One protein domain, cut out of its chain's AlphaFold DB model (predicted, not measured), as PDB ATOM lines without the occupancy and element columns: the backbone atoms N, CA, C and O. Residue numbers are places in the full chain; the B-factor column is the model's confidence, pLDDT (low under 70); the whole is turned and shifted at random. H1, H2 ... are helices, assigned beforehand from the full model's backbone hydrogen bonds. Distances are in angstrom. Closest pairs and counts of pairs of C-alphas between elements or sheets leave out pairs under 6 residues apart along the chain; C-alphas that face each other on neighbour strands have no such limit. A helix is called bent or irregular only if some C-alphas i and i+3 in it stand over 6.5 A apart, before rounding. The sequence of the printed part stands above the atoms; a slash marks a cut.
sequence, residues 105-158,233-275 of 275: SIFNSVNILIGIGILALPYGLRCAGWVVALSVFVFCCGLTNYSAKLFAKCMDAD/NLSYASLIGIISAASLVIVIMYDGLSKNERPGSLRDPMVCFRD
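This is residues 105 to 158 and 233 to 275 of the 275 residues of the protein "Transmembrane amino acid transporter protein-domain-containing protein" of Jimgerdemannia flammicorona (UniProt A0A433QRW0). Three long helices make a loose, fan-like slab: H1 runs between the other two, H3 packs beside it in the same sense, and H2 folds back from the last end of H1 as the second arm of a V. H1 and H2 meet only at the point of that V, and from residue 138 onward H2 sticks out, up to the cut after residue 158; after H3, a tail with no named element, residues 259 to 275, trails beyond the end of the fan where the V has its point. There are 97 residues printed, with three named helices in the order H1, H2, H3 and no named strand, and the class is all helix. The whole is loose, with a radius of gyration of the C-alphas of 17.7 A, and it spans 56 by 35 by 19 A, only just flat.

Begin at the first printed residue, where H1, residues 105 to 128, sets out. Near residue 122 it has a kink of 36 degrees, and it is irregular, but only just: the C-alphas of Leu 119 and Pro 122 are 6.7 A apart. One residue, Gly 129, makes a tight link to H2, residues 130 to 156. Look there for the corner: H1 and H2 touch only at the corner by their link, and only just, with 3 pairs of C-alphas within 8 A. The closest C-alphas are those of Leu 125 and Ala 133, 5.4 A apart; H1 touches H2 with residues 124 to 125 alone, and H2 touches H1 with residues 133 to 134 alone. The two helices run opposite ways at a shallow tilt of 27 degrees, with centres 14.7 A apart. Residues 138 to 158, of which 138 to 156 belong to H2, stand free. Beyond the cut, find H3, residues 233 to 258, which touches H1 with 13 pairs of C-alphas within 8 A. H1 touches H3 with residues 107 to 118 alone; the closest C-alphas are those of Asn 108 and Ser 238, 5.6 A apart. H1 and H3 run the same way at a shallow tilt of 34 degrees, only just short of steep. H2 and H3 are apart. In H3 every O i to N i+4 pair is within hydrogen-bond range, while in H1 18 of 20 and in H2 22 of 23 such pairs are.

Find C-alpha 105 at (11.395, 15.215, -8.319); from there H1 runs 33.1 A to C-alpha 128 at (-1.023, -10.241, -25.355). H2, the longest helix with 27 residues, starts at C-alpha 130 and reaches C-alpha 156 at (14.410, 24.809, -24.614), 38.4 A away. H3 starts at C-alpha 233 and runs 37.1 A to C-alpha 258 at (11.095, -21.295, -6.256). Watch y in these lines: it falls along H1, rises along H2 and falls again along H3.

Look for the two C-alphas farthest apart at Asp 158 and Glu 261, 57.5 A from each other. Residues 159 to 232 are not printed, and across this cut C-alpha 158 and C-alpha 233 are 31.7 A apart. The one link that is printed whole, H1 to H2, is tight. Without the stretch that stands free, the body has 76 residues and spans 50 by 29 by 16 A. The C-alphas of residues 259 to 275 lie 17 to 29 A from the mean of the C-alphas, and Asp 275 is the chain's last residue. The mean pLDDT of the printed part is 80.6; the model's confidence is low, under 70, at residues 233 to 234 and 259 to 275.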
ATOM      1  N   SER A 105      12.525  15.208  -7.384       83.25
ATOM      2  CA  SER A 105      11.395  15.215  -8.319       83.25
ATOM      3  C   SER A 105      11.513  14.084  -9.351       83.25
ATOM      4  O   SER A 105      10.546  13.350  -9.545       83.25
ATOM      5  N   ILE A 106      12.697  13.884  -9.948       86.62
ATOM      6  CA  ILE A 106      12.950  12.788 -10.903       86.62
ATOM      7  C   ILE A 106      12.745  11.422 -10.242       86.62
ATOM      8  O   ILE A 106      11.996  10.605 -10.772       86.62
ATOM      9  N   PHE A 107      13.356  11.170  -9.081       81.31
ATOM     10  CA  PHE A 107      13.217   9.891  -8.379       81.31
ATOM     11  C   PHE A 107      11.765   9.600  -7.985       81.31
ATOM     12  O   PHE A 107      11.322   8.462  -8.128       81.31
ATOM     13  N   ASN A 108      10.996  10.614  -7.574       83.69
ATOM     14  CA  ASN A 108       9.567  10.462  -7.302       83.69
ATOM     15  C   ASN A 108       8.775  10.080  -8.570       83.69
ATOM     16  O   ASN A 108       7.992   9.130  -8.544       83.69
ATOM     17  N   SER A 109       9.016  10.755  -9.701       86.19
ATOM     18  CA  SER A 109       8.383  10.414 -10.985       86.19
ATOM     19  C   SER A 109       8.756   9.008 -11.471       86.19
ATOM     20  O   SER A 109       7.881   8.254 -11.892       86.19
ATOM     21  N   VAL A 110      10.033   8.624 -11.372       87.50
ATOM     22  CA  VAL A 110      10.521   7.284 -11.742       87.50
ATOM     23  C   VAL A 110       9.913   6.206 -10.843       87.50
ATOM     24  O   VAL A 110       9.482   5.175 -11.348       87.50
ATOM     25  N   ASN A 111       9.801   6.446  -9.535       87.06
ATOM     26  CA  ASN A 111       9.174   5.509  -8.604       87.06
ATOM     27  C   ASN A 111       7.693   5.247  -8.945       87.06
ATOM     28  O   ASN A 111       7.255   4.097  -8.938       87.06
ATOM     29  N   ILE A 112       6.939   6.290  -9.313       85.12
ATOM     30  CA  ILE A 112       5.551   6.148  -9.786       85.12
ATOM     31  C   ILE A 112       5.509   5.307 -11.073       85.12
ATOM     32  O   ILE A 112       4.754   4.339 -11.144       85.12
ATOM     33  N   LEU A 113       6.354   5.618 -12.061       88.81
ATOM     34  CA  LEU A 113       6.436   4.875 -13.329       88.81
ATOM     35  C   LEU A 113       6.783   3.389 -13.124       88.81
ATOM     36  O   LEU A 113       6.166   2.527 -13.748       88.81
ATOM     37  N   ILE A 114       7.726   3.082 -12.228       89.25
ATOM     38  CA  ILE A 114       8.105   1.707 -11.867       89.25
ATOM     39  C   ILE A 114       6.926   0.975 -11.215       89.25
ATOM     40  O   ILE A 114       6.627  -0.150 -11.611       89.25
ATOM     41  N   GLY A 115       6.228   1.603 -10.263       87.81
ATOM     42  CA  GLY A 115       5.067   1.004  -9.598       87.81
ATOM     43  C   GLY A 115       3.945   0.645 -10.579       87.81
ATOM     44  O   GLY A 115       3.462  -0.486 -10.573       87.81
ATOM     45  N   ILE A 116       3.592   1.570 -11.477       88.62
ATOM     46  CA  ILE A 116       2.609   1.326 -12.548       88.62
ATOM     47  C   ILE A 116       3.089   0.187 -13.461       88.62
ATOM     48  O   ILE A 116       2.321  -0.722 -13.775       88.62
ATOM     49  N   GLY A 117       4.368   0.203 -13.850       90.44
ATOM     50  CA  GLY A 117       4.978  -0.820 -14.695       90.44
ATOM     51  C   GLY A 117       4.909  -2.224 -14.091       90.44
ATOM     52  O   GLY A 117       4.458  -3.144 -14.765       90.44
ATOM     53  N   ILE A 118       5.296  -2.403 -12.824       89.31
ATOM     54  CA  ILE A 118       5.301  -3.725 -12.170       89.31
ATOM     55  C   ILE A 118       3.884  -4.304 -12.052       89.31
ATOM     56  O   ILE A 118       3.723  -5.516 -12.165       89.31
ATOM     57  N   LEU A 119       2.855  -3.470 -11.870       88.31
ATOM     58  CA  LEU A 119       1.469  -3.940 -11.798       88.31
ATOM     59  C   LEU A 119       0.874  -4.227 -13.192       88.31
ATOM     60  O   LEU A 119       0.194  -5.235 -13.379       88.31
ATOM     61  N   ALA A 120       1.141  -3.374 -14.189       88.38
ATOM     62  CA  ALA A 120       0.523  -3.470 -15.515       88.38
ATOM     63  C   ALA A 120       1.246  -4.426 -16.485       88.38
ATOM     64  O   ALA A 120       0.589  -5.144 -17.243       88.38
ATOM     65  N   LEU A 121       2.585  -4.467 -16.478       89.69
ATOM     66  CA  LEU A 121       3.375  -5.294 -17.400       89.69
ATOM     67  C   LEU A 121       3.086  -6.803 -17.302       89.69
ATOM     68  O   LEU A 121       2.882  -7.396 -18.360       89.69
ATOM     69  N   PRO A 122       3.031  -7.461 -16.122       85.94
ATOM     70  CA  PRO A 122       2.764  -8.902 -16.062       85.94
ATOM     71  C   PRO A 122       1.354  -9.249 -16.559       85.94
ATOM     72  O   PRO A 122       1.174 -10.267 -17.228       85.94
ATOM     73  N   TYR A 123       0.368  -8.384 -16.304       85.69
ATOM     74  CA  TYR A 123      -0.987  -8.542 -16.831       85.69
ATOM     75  C   TYR A 123      -1.020  -8.377 -18.360       85.69
ATOM     76  O   TYR A 123      -1.540  -9.240 -19.066       85.69
ATOM     77  N   GLY A 124      -0.382  -7.331 -18.897       86.38
ATOM     78  CA  GLY A 124      -0.266  -7.113 -20.343       86.38
ATOM     79  C   GLY A 124       0.474  -8.243 -21.070       86.38
ATOM     80  O   GLY A 124       0.011  -8.715 -22.108       86.38
ATOM     81  N   LEU A 125       1.576  -8.740 -20.496       87.50
ATOM     82  CA  LEU A 125       2.334  -9.896 -20.993       87.50
ATOM     83  C   LEU A 125       1.487 -11.175 -21.019       87.50
ATOM     84  O   LEU A 125       1.556 -11.930 -21.990       87.50
ATOM     85  N   ARG A 126       0.663 -11.403 -19.988       85.12
ATOM     86  CA  ARG A 126      -0.278 -12.531 -19.926       85.12
ATOM     87  C   ARG A 126      -1.368 -12.434 -20.998       85.12
ATOM     88  O   ARG A 126      -1.696 -13.454 -21.595       85.12
ATOM     89  N   CYS A 127      -1.924 -11.246 -21.233       86.88
ATOM     90  CA  CYS A 127      -3.046 -11.058 -22.159       86.88
ATOM     91  C   CYS A 127      -2.625 -11.011 -23.639       86.88
ATOM     92  O   CYS A 127      -3.334 -11.552 -24.480       86.88
ATOM     93  N   ALA A 128      -1.489 -10.386 -23.969       87.06
ATOM     94  CA  ALA A 128      -1.023 -10.241 -25.355       87.06
ATOM     95  C   ALA A 128      -0.012 -11.319 -25.797       87.06
ATOM     96  O   ALA A 128       0.259 -11.460 -26.989       87.06
ATOM     97  N   GLY A 129       0.560 -12.077 -24.856       85.75
ATOM     98  CA  GLY A 129       1.640 -13.025 -25.126       85.75
ATOM     99  C   GLY A 129       3.003 -12.346 -25.300       85.75
ATOM    100  O   GLY A 129       3.113 -11.178 -25.678       85.75
ATOM    101  N   TRP A 130       4.075 -13.092 -25.017       84.50
ATOM    102  CA  TRP A 130       5.416 -12.526 -24.820       84.50
ATOM    103  C   TRP A 130       5.979 -11.774 -26.038       84.50
ATOM    104  O   TRP A 130       6.520 -10.685 -25.866       84.50
ATOM    105  N   VAL A 131       5.821 -12.299 -27.262       88.75
ATOM    106  CA  VAL A 131       6.356 -11.666 -28.487       88.75
ATOM    107  C   VAL A 131       5.678 -10.324 -28.759       88.75
ATOM    108  O   VAL A 131       6.351  -9.314 -28.961       88.75
ATOM    109  N   VAL A 132       4.342 -10.306 -28.752       90.44
ATOM    110  CA  VAL A 132       3.549  -9.113 -29.082       90.44
ATOM    111  C   VAL A 132       3.728  -8.056 -27.997       90.44
ATOM    112  O   VAL A 132       4.033  -6.909 -28.313       90.44
ATOM    113  N   ALA A 133       3.627  -8.443 -26.723       89.81
ATOM    114  CA  ALA A 133       3.837  -7.537 -25.601       89.81
ATOM    115  C   ALA A 133       5.245  -6.923 -25.598       89.81
ATOM    116  O   ALA A 133       5.370  -5.715 -25.415       89.81
ATOM    117  N   LEU A 134       6.301  -7.709 -25.854       91.81
ATOM    118  CA  LEU A 134       7.672  -7.189 -25.909       91.81
ATOM    119  C   LEU A 134       7.882  -6.260 -27.115       91.81
ATOM    120  O   LEU A 134       8.494  -5.202 -26.971       91.81
ATOM    121  N   SER A 135       7.325  -6.600 -28.283       93.44
ATOM    122  CA  SER A 135       7.370  -5.739 -29.473       93.44
ATOM    123  C   SER A 135       6.658  -4.402 -29.236       93.44
ATOM    124  O   SER A 135       7.195  -3.347 -29.578       93.44
ATOM    125  N   VAL A 136       5.469  -4.425 -28.624       93.62
ATOM    126  CA  VAL A 136       4.706  -3.216 -28.272       93.62
ATOM    127  C   VAL A 136       5.418  -2.416 -27.180       93.62
ATOM    128  O   VAL A 136       5.452  -1.192 -27.260       93.62
ATOM    129  N   PHE A 137       6.049  -3.072 -26.203       92.00
ATOM    130  CA  PHE A 137       6.836  -2.410 -25.161       92.00
ATOM    131  C   PHE A 137       8.046  -1.662 -25.736       92.00
ATOM    132  O   PHE A 137       8.245  -0.491 -25.413       92.00
ATOM    133  N   VAL A 138       8.818  -2.284 -26.635       94.44
ATOM    134  CA  VAL A 138       9.957  -1.629 -27.306       94.44
ATOM    135  C   VAL A 138       9.487  -0.472 -28.191       94.44
ATOM    136  O   VAL A 138      10.077   0.608 -28.143       94.44
ATOM    137  N   PHE A 139       8.394  -0.649 -28.942       96.00
ATOM    138  CA  PHE A 139       7.789   0.427 -29.734       96.00
ATOM    139  C   PHE A 139       7.336   1.605 -28.857       96.00
ATOM    140  O   PHE A 139       7.677   2.753 -29.140       96.00
ATOM    141  N   CYS A 140       6.630   1.323 -27.758       94.44
ATOM    142  CA  CYS A 140       6.187   2.324 -26.792       94.44
ATOM    143  C   CYS A 140       7.382   3.048 -26.158       94.44
ATOM    144  O   CYS A 140       7.409   4.272 -26.137       94.44
ATOM    145  N   CYS A 141       8.429   2.322 -25.753       93.69
ATOM    146  CA  CYS A 141       9.665   2.910 -25.240       93.69
ATOM    147  C   CYS A 141      10.321   3.854 -26.265       93.69
ATOM    148  O   CYS A 141      10.729   4.963 -25.911       93.69
ATOM    149  N   GLY A 142      10.373   3.467 -27.545       96.56
ATOM    150  CA  GLY A 142      10.836   4.330 -28.634       96.56
ATOM    151  C   GLY A 142       9.986   5.597 -28.787       96.56
ATOM    152  O   GLY A 142      10.534   6.698 -28.879       96.56
ATOM    153  N   LEU A 143       8.659   5.458 -28.732       96.19
ATOM    154  CA  LEU A 143       7.710   6.568 -28.813       96.19
ATOM    155  C   LEU A 143       7.825   7.519 -27.610       96.19
ATOM    156  O   LEU A 143       7.895   8.729 -27.800       96.19
ATOM    157  N   THR A 144       7.932   7.004 -26.381       93.31
ATOM    158  CA  THR A 144       8.164   7.805 -25.168       93.31
ATOM    159  C   THR A 144       9.495   8.552 -25.239       93.31
ATOM    160  O   THR A 144       9.540   9.740 -24.924       93.31
ATOM    161  N   ASN A 145      10.570   7.908 -25.710       94.81
ATOM    162  CA  ASN A 145      11.868   8.560 -25.918       94.81
ATOM    163  C   ASN A 145      11.803   9.671 -26.979       94.81
ATOM    164  O   ASN A 145      12.414  10.727 -26.806       94.81
ATOM    165  N   TYR A 146      11.064   9.456 -28.070       95.88
ATOM    166  CA  TYR A 146      10.835  10.480 -29.089       95.88
ATOM    167  C   TYR A 146      10.044  11.667 -28.521       95.88
ATOM    168  O   TYR A 146      10.493  12.809 -28.631       95.88
ATOM    169  N   SER A 147       8.931  11.400 -27.833       92.25
ATOM    170  CA  SER A 147       8.114  12.420 -27.170       92.25
ATOM    171  C   SER A 147       8.913  13.209 -26.131       92.25
ATOM    172  O   SER A 147       8.849  14.433 -26.130       92.25
ATOM    173  N   ALA A 148       9.740  12.556 -25.308       91.44
ATOM    174  CA  ALA A 148      10.616  13.231 -24.349       91.44
ATOM    175  C   ALA A 148      11.633  14.163 -25.038       91.44
ATOM    176  O   ALA A 148      11.828  15.297 -24.603       91.44
ATOM    177  N   LYS A 149      12.234  13.733 -26.159       91.81
ATOM    178  CA  LYS A 149      13.138  14.572 -26.974       91.81
ATOM    179  C   LYS A 149      12.429  15.732 -27.676       91.81
ATOM    180  O   LYS A 149      13.094  16.717 -28.007       91.81
ATOM    181  N   LEU A 150      11.130  15.610 -27.951       90.44
ATOM    182  CA  LEU A 150      10.305  16.691 -28.488       90.44
ATOM    183  C   LEU A 150       9.931  17.682 -27.379       90.44
ATOM    184  O   LEU A 150      10.179  18.871 -27.539       90.44
ATOM    185  N   PHE A 151       9.453  17.196 -26.228       88.12
ATOM    186  CA  PHE A 151       9.169  18.024 -25.052       88.12
ATOM    187  C   PHE A 151      10.391  18.814 -24.582       88.12
ATOM    188  O   PHE A 151      10.243  19.996 -24.292       88.12
ATOM    189  N   ALA A 152      11.584  18.207 -24.571       89.31
ATOM    190  CA  ALA A 152      12.831  18.910 -24.275       89.31
ATOM    191  C   ALA A 152      13.037  20.105 -25.221       89.31
ATOM    192  O   ALA A 152      13.116  21.233 -24.753       89.31
ATOM    193  N   LYS A 153      12.968  19.899 -26.548       87.88
ATOM    194  CA  LYS A 153      13.085  21.000 -27.527       87.88
ATOM    195  C   LYS A 153      12.029  22.088 -27.346       87.88
ATOM    196  O   LYS A 153      12.331  23.257 -27.548       87.88
ATOM    197  N   CYS A 154      10.795  21.723 -27.004       86.25
ATOM    198  CA  CYS A 154       9.736  22.703 -26.760       86.25
ATOM    199  C   CYS A 154       9.953  23.497 -25.458       86.25
ATOM    200  O   CYS A 154       9.500  24.631 -25.371       86.25
ATOM    201  N   MET A 155      10.644  22.918 -24.472       85.75
ATOM    202  CA  MET A 155      11.025  23.575 -23.219       85.75
ATOM    203  C   MET A 155      12.260  24.473 -23.408       85.75
ATOM    204  O   MET A 155      12.286  25.588 -22.899       85.75
ATOM    205  N   ASP A 156      13.230  24.028 -24.214       86.06
ATOM    206  CA  ASP A 156      14.410  24.809 -24.614       86.06
ATOM    207  C   ASP A 156      14.026  26.043 -25.462       86.06
ATOM    208  O   ASP A 156      14.712  27.064 -25.429       86.06
ATOM    209  N   ALA A 157      12.929  25.960 -26.228       84.19
ATOM    210  CA  ALA A 157      12.463  27.023 -27.123       84.19
ATOM    211  C   ALA A 157      11.816  28.226 -26.406       84.19
ATOM    212  O   ALA A 157      11.847  29.331 -26.947       84.19
ATOM    213  N   ASP A 158      11.240  28.031 -25.216       82.44
ATOM    214  CA  ASP A 158      10.696  29.112 -24.384       82.44
ATOM    215  C   ASP A 158      11.014  28.873 -22.893       82.44
ATOM    216  O   ASP A 158      10.216  28.268 -22.170       82.44
ATOM    217  N   ASN A 233       4.580  15.486   2.489       67.56
ATOM    218  CA  ASN A 233       4.603  14.064   2.833       67.56
ATOM    219  C   ASN A 233       4.933  13.165   1.624       67.56
ATOM    220  O   ASN A 233       5.285  12.001   1.819       67.56
ATOM    221  N   LEU A 234       4.916  13.704   0.395       68.94
ATOM    222  CA  LEU A 234       5.267  12.967  -0.825       68.94
ATOM    223  C   LEU A 234       6.699  12.417  -0.797       68.94
ATOM    224  O   LEU A 234       6.943  11.341  -1.330       68.94
ATOM    225  N   SER A 235       7.640  13.090  -0.123       74.56
ATOM    226  CA  SER A 235       9.011  12.571  -0.002       74.56
ATOM    227  C   SER A 235       9.084  11.275   0.813       74.56
ATOM    228  O   SER A 235       9.881  10.398   0.489       74.56
ATOM    229  N   TYR A 236       8.257  11.141   1.854       76.38
ATOM    230  CA  TYR A 236       8.174   9.911   2.645       76.38
ATOM    231  C   TYR A 236       7.404   8.825   1.888       76.38
ATOM    232  O   TYR A 236       7.836   7.677   1.869       76.38
ATOM    233  N   ALA A 237       6.322   9.196   1.195       78.88
ATOM    234  CA  ALA A 237       5.583   8.280   0.328       78.88
ATOM    235  C   ALA A 237       6.460   7.715  -0.805       78.88
ATOM    236  O   ALA A 237       6.400   6.522  -1.080       78.88
ATOM    237  N   SER A 238       7.334   8.530  -1.407       80.81
ATOM    238  CA  SER A 238       8.301   8.080  -2.417       80.81
ATOM    239  C   SER A 238       9.336   7.104  -1.844       80.81
ATOM    240  O   SER A 238       9.665   6.124  -2.508       80.81
ATOM    241  N   LEU A 239       9.834   7.337  -0.621       81.56
ATOM    242  CA  LEU A 239      10.781   6.433   0.045       81.56
ATOM    243  C   LEU A 239      10.133   5.080   0.388       81.56
ATOM    244  O   LEU A 239      10.714   4.026   0.145       81.56
ATOM    245  N   ILE A 240       8.907   5.100   0.916       85.62
ATOM    246  CA  ILE A 240       8.133   3.881   1.195       85.62
ATOM    247  C   ILE A 240       7.790   3.162  -0.119       85.62
ATOM    248  O   ILE A 240       7.889   1.939  -0.199       85.62
ATOM    249  N   GLY A 241       7.451   3.920  -1.165       85.00
ATOM    250  CA  GLY A 241       7.158   3.409  -2.499       85.00
ATOM    251  C   GLY A 241       8.324   2.634  -3.110       85.00
ATOM    252  O   GLY A 241       8.107   1.517  -3.568       85.00
ATOM    253  N   ILE A 242       9.554   3.157  -3.045       84.50
ATOM    254  CA  ILE A 242      10.709   2.467  -3.639       84.50
ATOM    255  C   ILE A 242      11.105   1.207  -2.854       84.50
ATOM    256  O   ILE A 242      11.444   0.193  -3.461       84.50
ATOM    257  N   ILE A 243      10.969   1.218  -1.521       88.94
ATOM    258  CA  ILE A 243      11.156   0.023  -0.678       88.94
ATOM    259  C   ILE A 243      10.087  -1.035  -0.999       88.94
ATOM    260  O   ILE A 243      10.406  -2.220  -1.125       88.94
ATOM    261  N   SER A 244       8.832  -0.617  -1.177       87.19
ATOM    262  CA  SER A 244       7.715  -1.494  -1.547       87.19
ATOM    263  C   SER A 244       7.903  -2.105  -2.941       87.19
ATOM    264  O   SER A 244       7.832  -3.324  -3.094       87.19
ATOM    265  N   ALA A 245       8.245  -1.290  -3.943       86.75
ATOM    266  CA  ALA A 245       8.517  -1.744  -5.306       86.75
ATOM    267  C   ALA A 245       9.701  -2.726  -5.360       86.75
ATOM    268  O   ALA A 245       9.596  -3.773  -5.996       86.75
ATOM    269  N   ALA A 246      10.795  -2.442  -4.644       86.94
ATOM    270  CA  ALA A 246      11.931  -3.356  -4.540       86.94
ATOM    271  C   ALA A 246      11.539  -4.687  -3.873       86.94
ATOM    272  O   ALA A 246      11.890  -5.756  -4.371       86.94
ATOM    273  N   SER A 247      10.752  -4.633  -2.793       87.00
ATOM    274  CA  SER A 247      10.238  -5.825  -2.105       87.00
ATOM    275  C   SER A 247       9.341  -6.668  -3.016       87.00
ATOM    276  O   SER A 247       9.474  -7.888  -3.049       87.00
ATOM    277  N   LEU A 248       8.474  -6.031  -3.810       87.94
ATOM    278  CA  LEU A 248       7.609  -6.707  -4.778       87.94
ATOM    279  C   LEU A 248       8.419  -7.402  -5.884       87.94
ATOM    280  O   LEU A 248       8.138  -8.554  -6.205       87.94
ATOM    281  N   VAL A 249       9.466  -6.757  -6.415       86.69
ATOM    282  CA  VAL A 249      10.388  -7.385  -7.382       86.69
ATOM    283  C   VAL A 249      11.098  -8.594  -6.766       86.69
ATOM    284  O   VAL A 249      11.180  -9.635  -7.413       86.69
ATOM    285  N   ILE A 250      11.559  -8.497  -5.513       87.75
ATOM    286  CA  ILE A 250      12.190  -9.618  -4.798       87.75
ATOM    287  C   ILE A 250      11.201 -10.779  -4.617       87.75
ATOM    288  O   ILE A 250      11.568 -11.922  -4.873       87.75
ATOM    289  N   VAL A 251       9.946 -10.509  -4.241       87.38
ATOM    290  CA  VAL A 251       8.901 -11.540  -4.095       87.38
ATOM    291  C   VAL A 251       8.574 -12.207  -5.433       87.38
ATOM    292  O   VAL A 251       8.496 -13.432  -5.490       87.38
ATOM    293  N   ILE A 252       8.441 -11.439  -6.520       84.88
ATOM    294  CA  ILE A 252       8.201 -11.979  -7.871       84.88
ATOM    295  C   ILE A 252       9.383 -12.844  -8.328       84.88
ATOM    296  O   ILE A 252       9.185 -13.941  -8.853       84.88
ATOM    297  N   MET A 253      10.616 -12.382  -8.107       84.19
ATOM    298  CA  MET A 253      11.822 -13.129  -8.460       84.19
ATOM    299  C   MET A 253      11.978 -14.392  -7.604       84.19
ATOM    300  O   MET A 253      12.390 -15.426  -8.123       84.19
ATOM    301  N   TYR A 254      11.600 -14.345  -6.325       86.00
ATOM    302  CA  TYR A 254      11.570 -15.511  -5.447       86.00
ATOM    303  C   TYR A 254      10.518 -16.535  -5.900       86.00
ATOM    304  O   TYR A 254      10.870 -17.690  -6.108       86.00
ATOM    305  N   ASP A 255       9.264 -16.135  -6.150       81.88
ATOM    306  CA  ASP A 255       8.209 -17.058  -6.607       81.88
ATOM    307  C   ASP A 255       8.557 -17.704  -7.962       81.88
ATOM    308  O   ASP A 255       8.445 -18.922  -8.123       81.88
ATOM    309  N   GLY A 256       9.078 -16.905  -8.903       77.75
ATOM    310  CA  GLY A 256       9.507 -17.366 -10.227       77.75
ATOM    311  C   GLY A 256      10.751 -18.267 -10.229       77.75
ATOM    312  O   GLY A 256      10.934 -19.033 -11.177       77.75
ATOM    313  N   LEU A 257      11.593 -18.209  -9.188       76.62
ATOM    314  CA  LEU A 257      12.738 -19.111  -8.998       76.62
ATOM    315  C   LEU A 257      12.400 -20.333  -8.129       76.62
ATOM    316  O   LEU A 257      12.982 -21.397  -8.332       76.62
ATOM    317  N   SER A 258      11.479 -20.210  -7.169       72.19
ATOM    318  CA  SER A 258      11.095 -21.295  -6.256       72.19
ATOM    319  C   SER A 258      10.106 -22.295  -6.864       72.19
ATOM    320  O   SER A 258      10.080 -23.447  -6.433       72.19
ATOM    321  N   LYS A 259       9.305 -21.908  -7.868       55.84
ATOM    322  CA  LYS A 259       8.372 -22.823  -8.552       55.84
ATOM    323  C   LYS A 259       8.996 -23.450  -9.800       55.84
ATOM    324  O   LYS A 259       9.097 -22.824 -10.856       55.84
ATOM    325  N   ASN A 260       9.350 -24.730  -9.697       53.00
ATOM    326  CA  ASN A 260       9.862 -25.521 -10.823       53.00
ATOM    327  C   ASN A 260       8.761 -26.272 -11.610       53.00
ATOM    328  O   ASN A 260       9.057 -26.850 -12.646       53.00
ATOM    329  N   GLU A 261       7.502 -26.244 -11.155       49.56
ATOM    330  CA  GLU A 261       6.342 -26.837 -11.845       49.56
ATOM    331  C   GLU A 261       5.076 -25.967 -11.684       49.56
ATOM    332  O   GLU A 261       5.075 -24.958 -10.977       49.56
ATOM    333  N   ARG A 262       4.025 -26.293 -12.448       46.72
ATOM    334  CA  ARG A 262       2.885 -25.405 -12.767       46.72
ATOM    335  C   ARG A 262       2.057 -24.992 -11.527       46.72
ATOM    336  O   ARG A 262       1.799 -25.854 -10.691       46.72
ATOM    337  N   PRO A 263       1.504 -23.758 -11.457       49.38
ATOM    338  CA  PRO A 263       1.665 -22.615 -12.363       49.38
ATOM    339  C   PRO A 263       2.650 -21.563 -11.809       49.38
ATOM    340  O   PRO A 263       2.559 -21.172 -10.646       49.38
ATOM    341  N   GLY A 264       3.552 -21.052 -12.659       52.50
ATOM    342  CA  GLY A 264       4.468 -19.948 -12.306       52.50
ATOM    343  C   GLY A 264       5.920 -20.090 -12.780       52.50
ATOM    344  O   GLY A 264       6.683 -19.138 -12.654       52.50
ATOM    345  N   SER A 265       6.320 -21.238 -13.337       45.81
ATOM    346  CA  SER A 265       7.722 -21.469 -13.709       45.81
ATOM    347  C   SER A 265       8.144 -20.758 -15.003       45.81
ATOM    348  O   SER A 265       7.497 -20.894 -16.039       45.81
ATOM    349  N   LEU A 266       9.287 -20.065 -14.964       54.03
ATOM    350  CA  LEU A 266       9.887 -19.365 -16.114       54.03
ATOM    351  C   LEU A 266      10.466 -20.295 -17.199       54.03
ATOM    352  O   LEU A 266      10.833 -19.818 -18.272       54.03
ATOM    353  N   ARG A 267      10.590 -21.602 -16.930       51.72
ATOM    354  CA  ARG A 267      11.212 -22.575 -17.849       51.72
ATOM    355  C   ARG A 267      10.258 -23.236 -18.843       51.72
ATOM    356  O   ARG A 267      10.741 -23.770 -19.835       51.72
ATOM    357  N   ASP A 268       8.954 -23.197 -18.592       45.44
ATOM    358  CA  ASP A 268       7.941 -23.807 -19.459       45.44
ATOM    359  C   ASP A 268       6.722 -22.865 -19.530       45.44
ATOM    360  O   ASP A 268       5.844 -22.913 -18.659       45.44
ATOM    361  N   PRO A 269       6.702 -21.904 -20.478       54.28
ATOM    362  CA  PRO A 269       5.655 -20.894 -20.543       54.28
ATOM    363  C   PRO A 269       4.301 -21.540 -20.844       54.28
ATOM    364  O   PRO A 269       4.190 -22.426 -21.690       54.28
ATOM    365  N   MET A 270       3.248 -21.055 -20.179       50.44
ATOM    366  CA  MET A 270       1.881 -21.519 -20.416       50.44
ATOM    367  C   MET A 270       1.548 -21.432 -21.910       50.44
ATOM    368  O   MET A 270       1.566 -20.342 -22.486       50.44
ATOM    369  N   VAL A 271       1.213 -22.574 -22.519       55.12
ATOM    370  CA  VAL A 271       0.657 -22.609 -23.876       55.12
ATOM    371  C   VAL A 271      -0.562 -21.695 -23.924       55.12
ATOM    372  O   VAL A 271      -1.530 -21.884 -23.186       55.12
ATOM    373  N   CYS A 272      -0.470 -20.667 -24.769       56.22
ATOM    374  CA  CYS A 272      -1.570 -19.753 -25.024       56.22
ATOM    375  C   CYS A 272      -2.773 -20.567 -25.510       56.22
ATOM    376  O   CYS A 272      -2.616 -21.465 -26.342       56.22
ATOM    377  N   PHE A 273      -3.941 -20.273 -24.944       53.44
ATOM    378  CA  PHE A 273      -5.187 -20.966 -25.235       53.44
ATOM    379  C   PHE A 273      -5.437 -20.940 -26.749       53.44
ATOM    380  O   PHE A 273      -5.495 -19.869 -27.351       53.44
ATOM    381  N   ARG A 274      -5.539 -22.123 -27.354       50.53
ATOM    382  CA  ARG A 274      -6.070 -22.309 -28.703       50.53
ATOM    383  C   ARG A 274      -7.459 -22.909 -28.538       50.53
ATOM    384  O   ARG A 274      -7.610 -23.771 -27.676       50.53
ATOM    385  N   ASP A 275      -8.399 -22.380 -29.315       50.56
ATOM    386  CA  ASP A 275      -9.856 -22.537 -29.173       50.56
ATOM    387  C   ASP A 275     -10.339 -23.978 -28.913       50.56
ATOM    388  O   ASP A 275      -9.884 -24.896 -29.639       50.56
TER     389      ASP A 275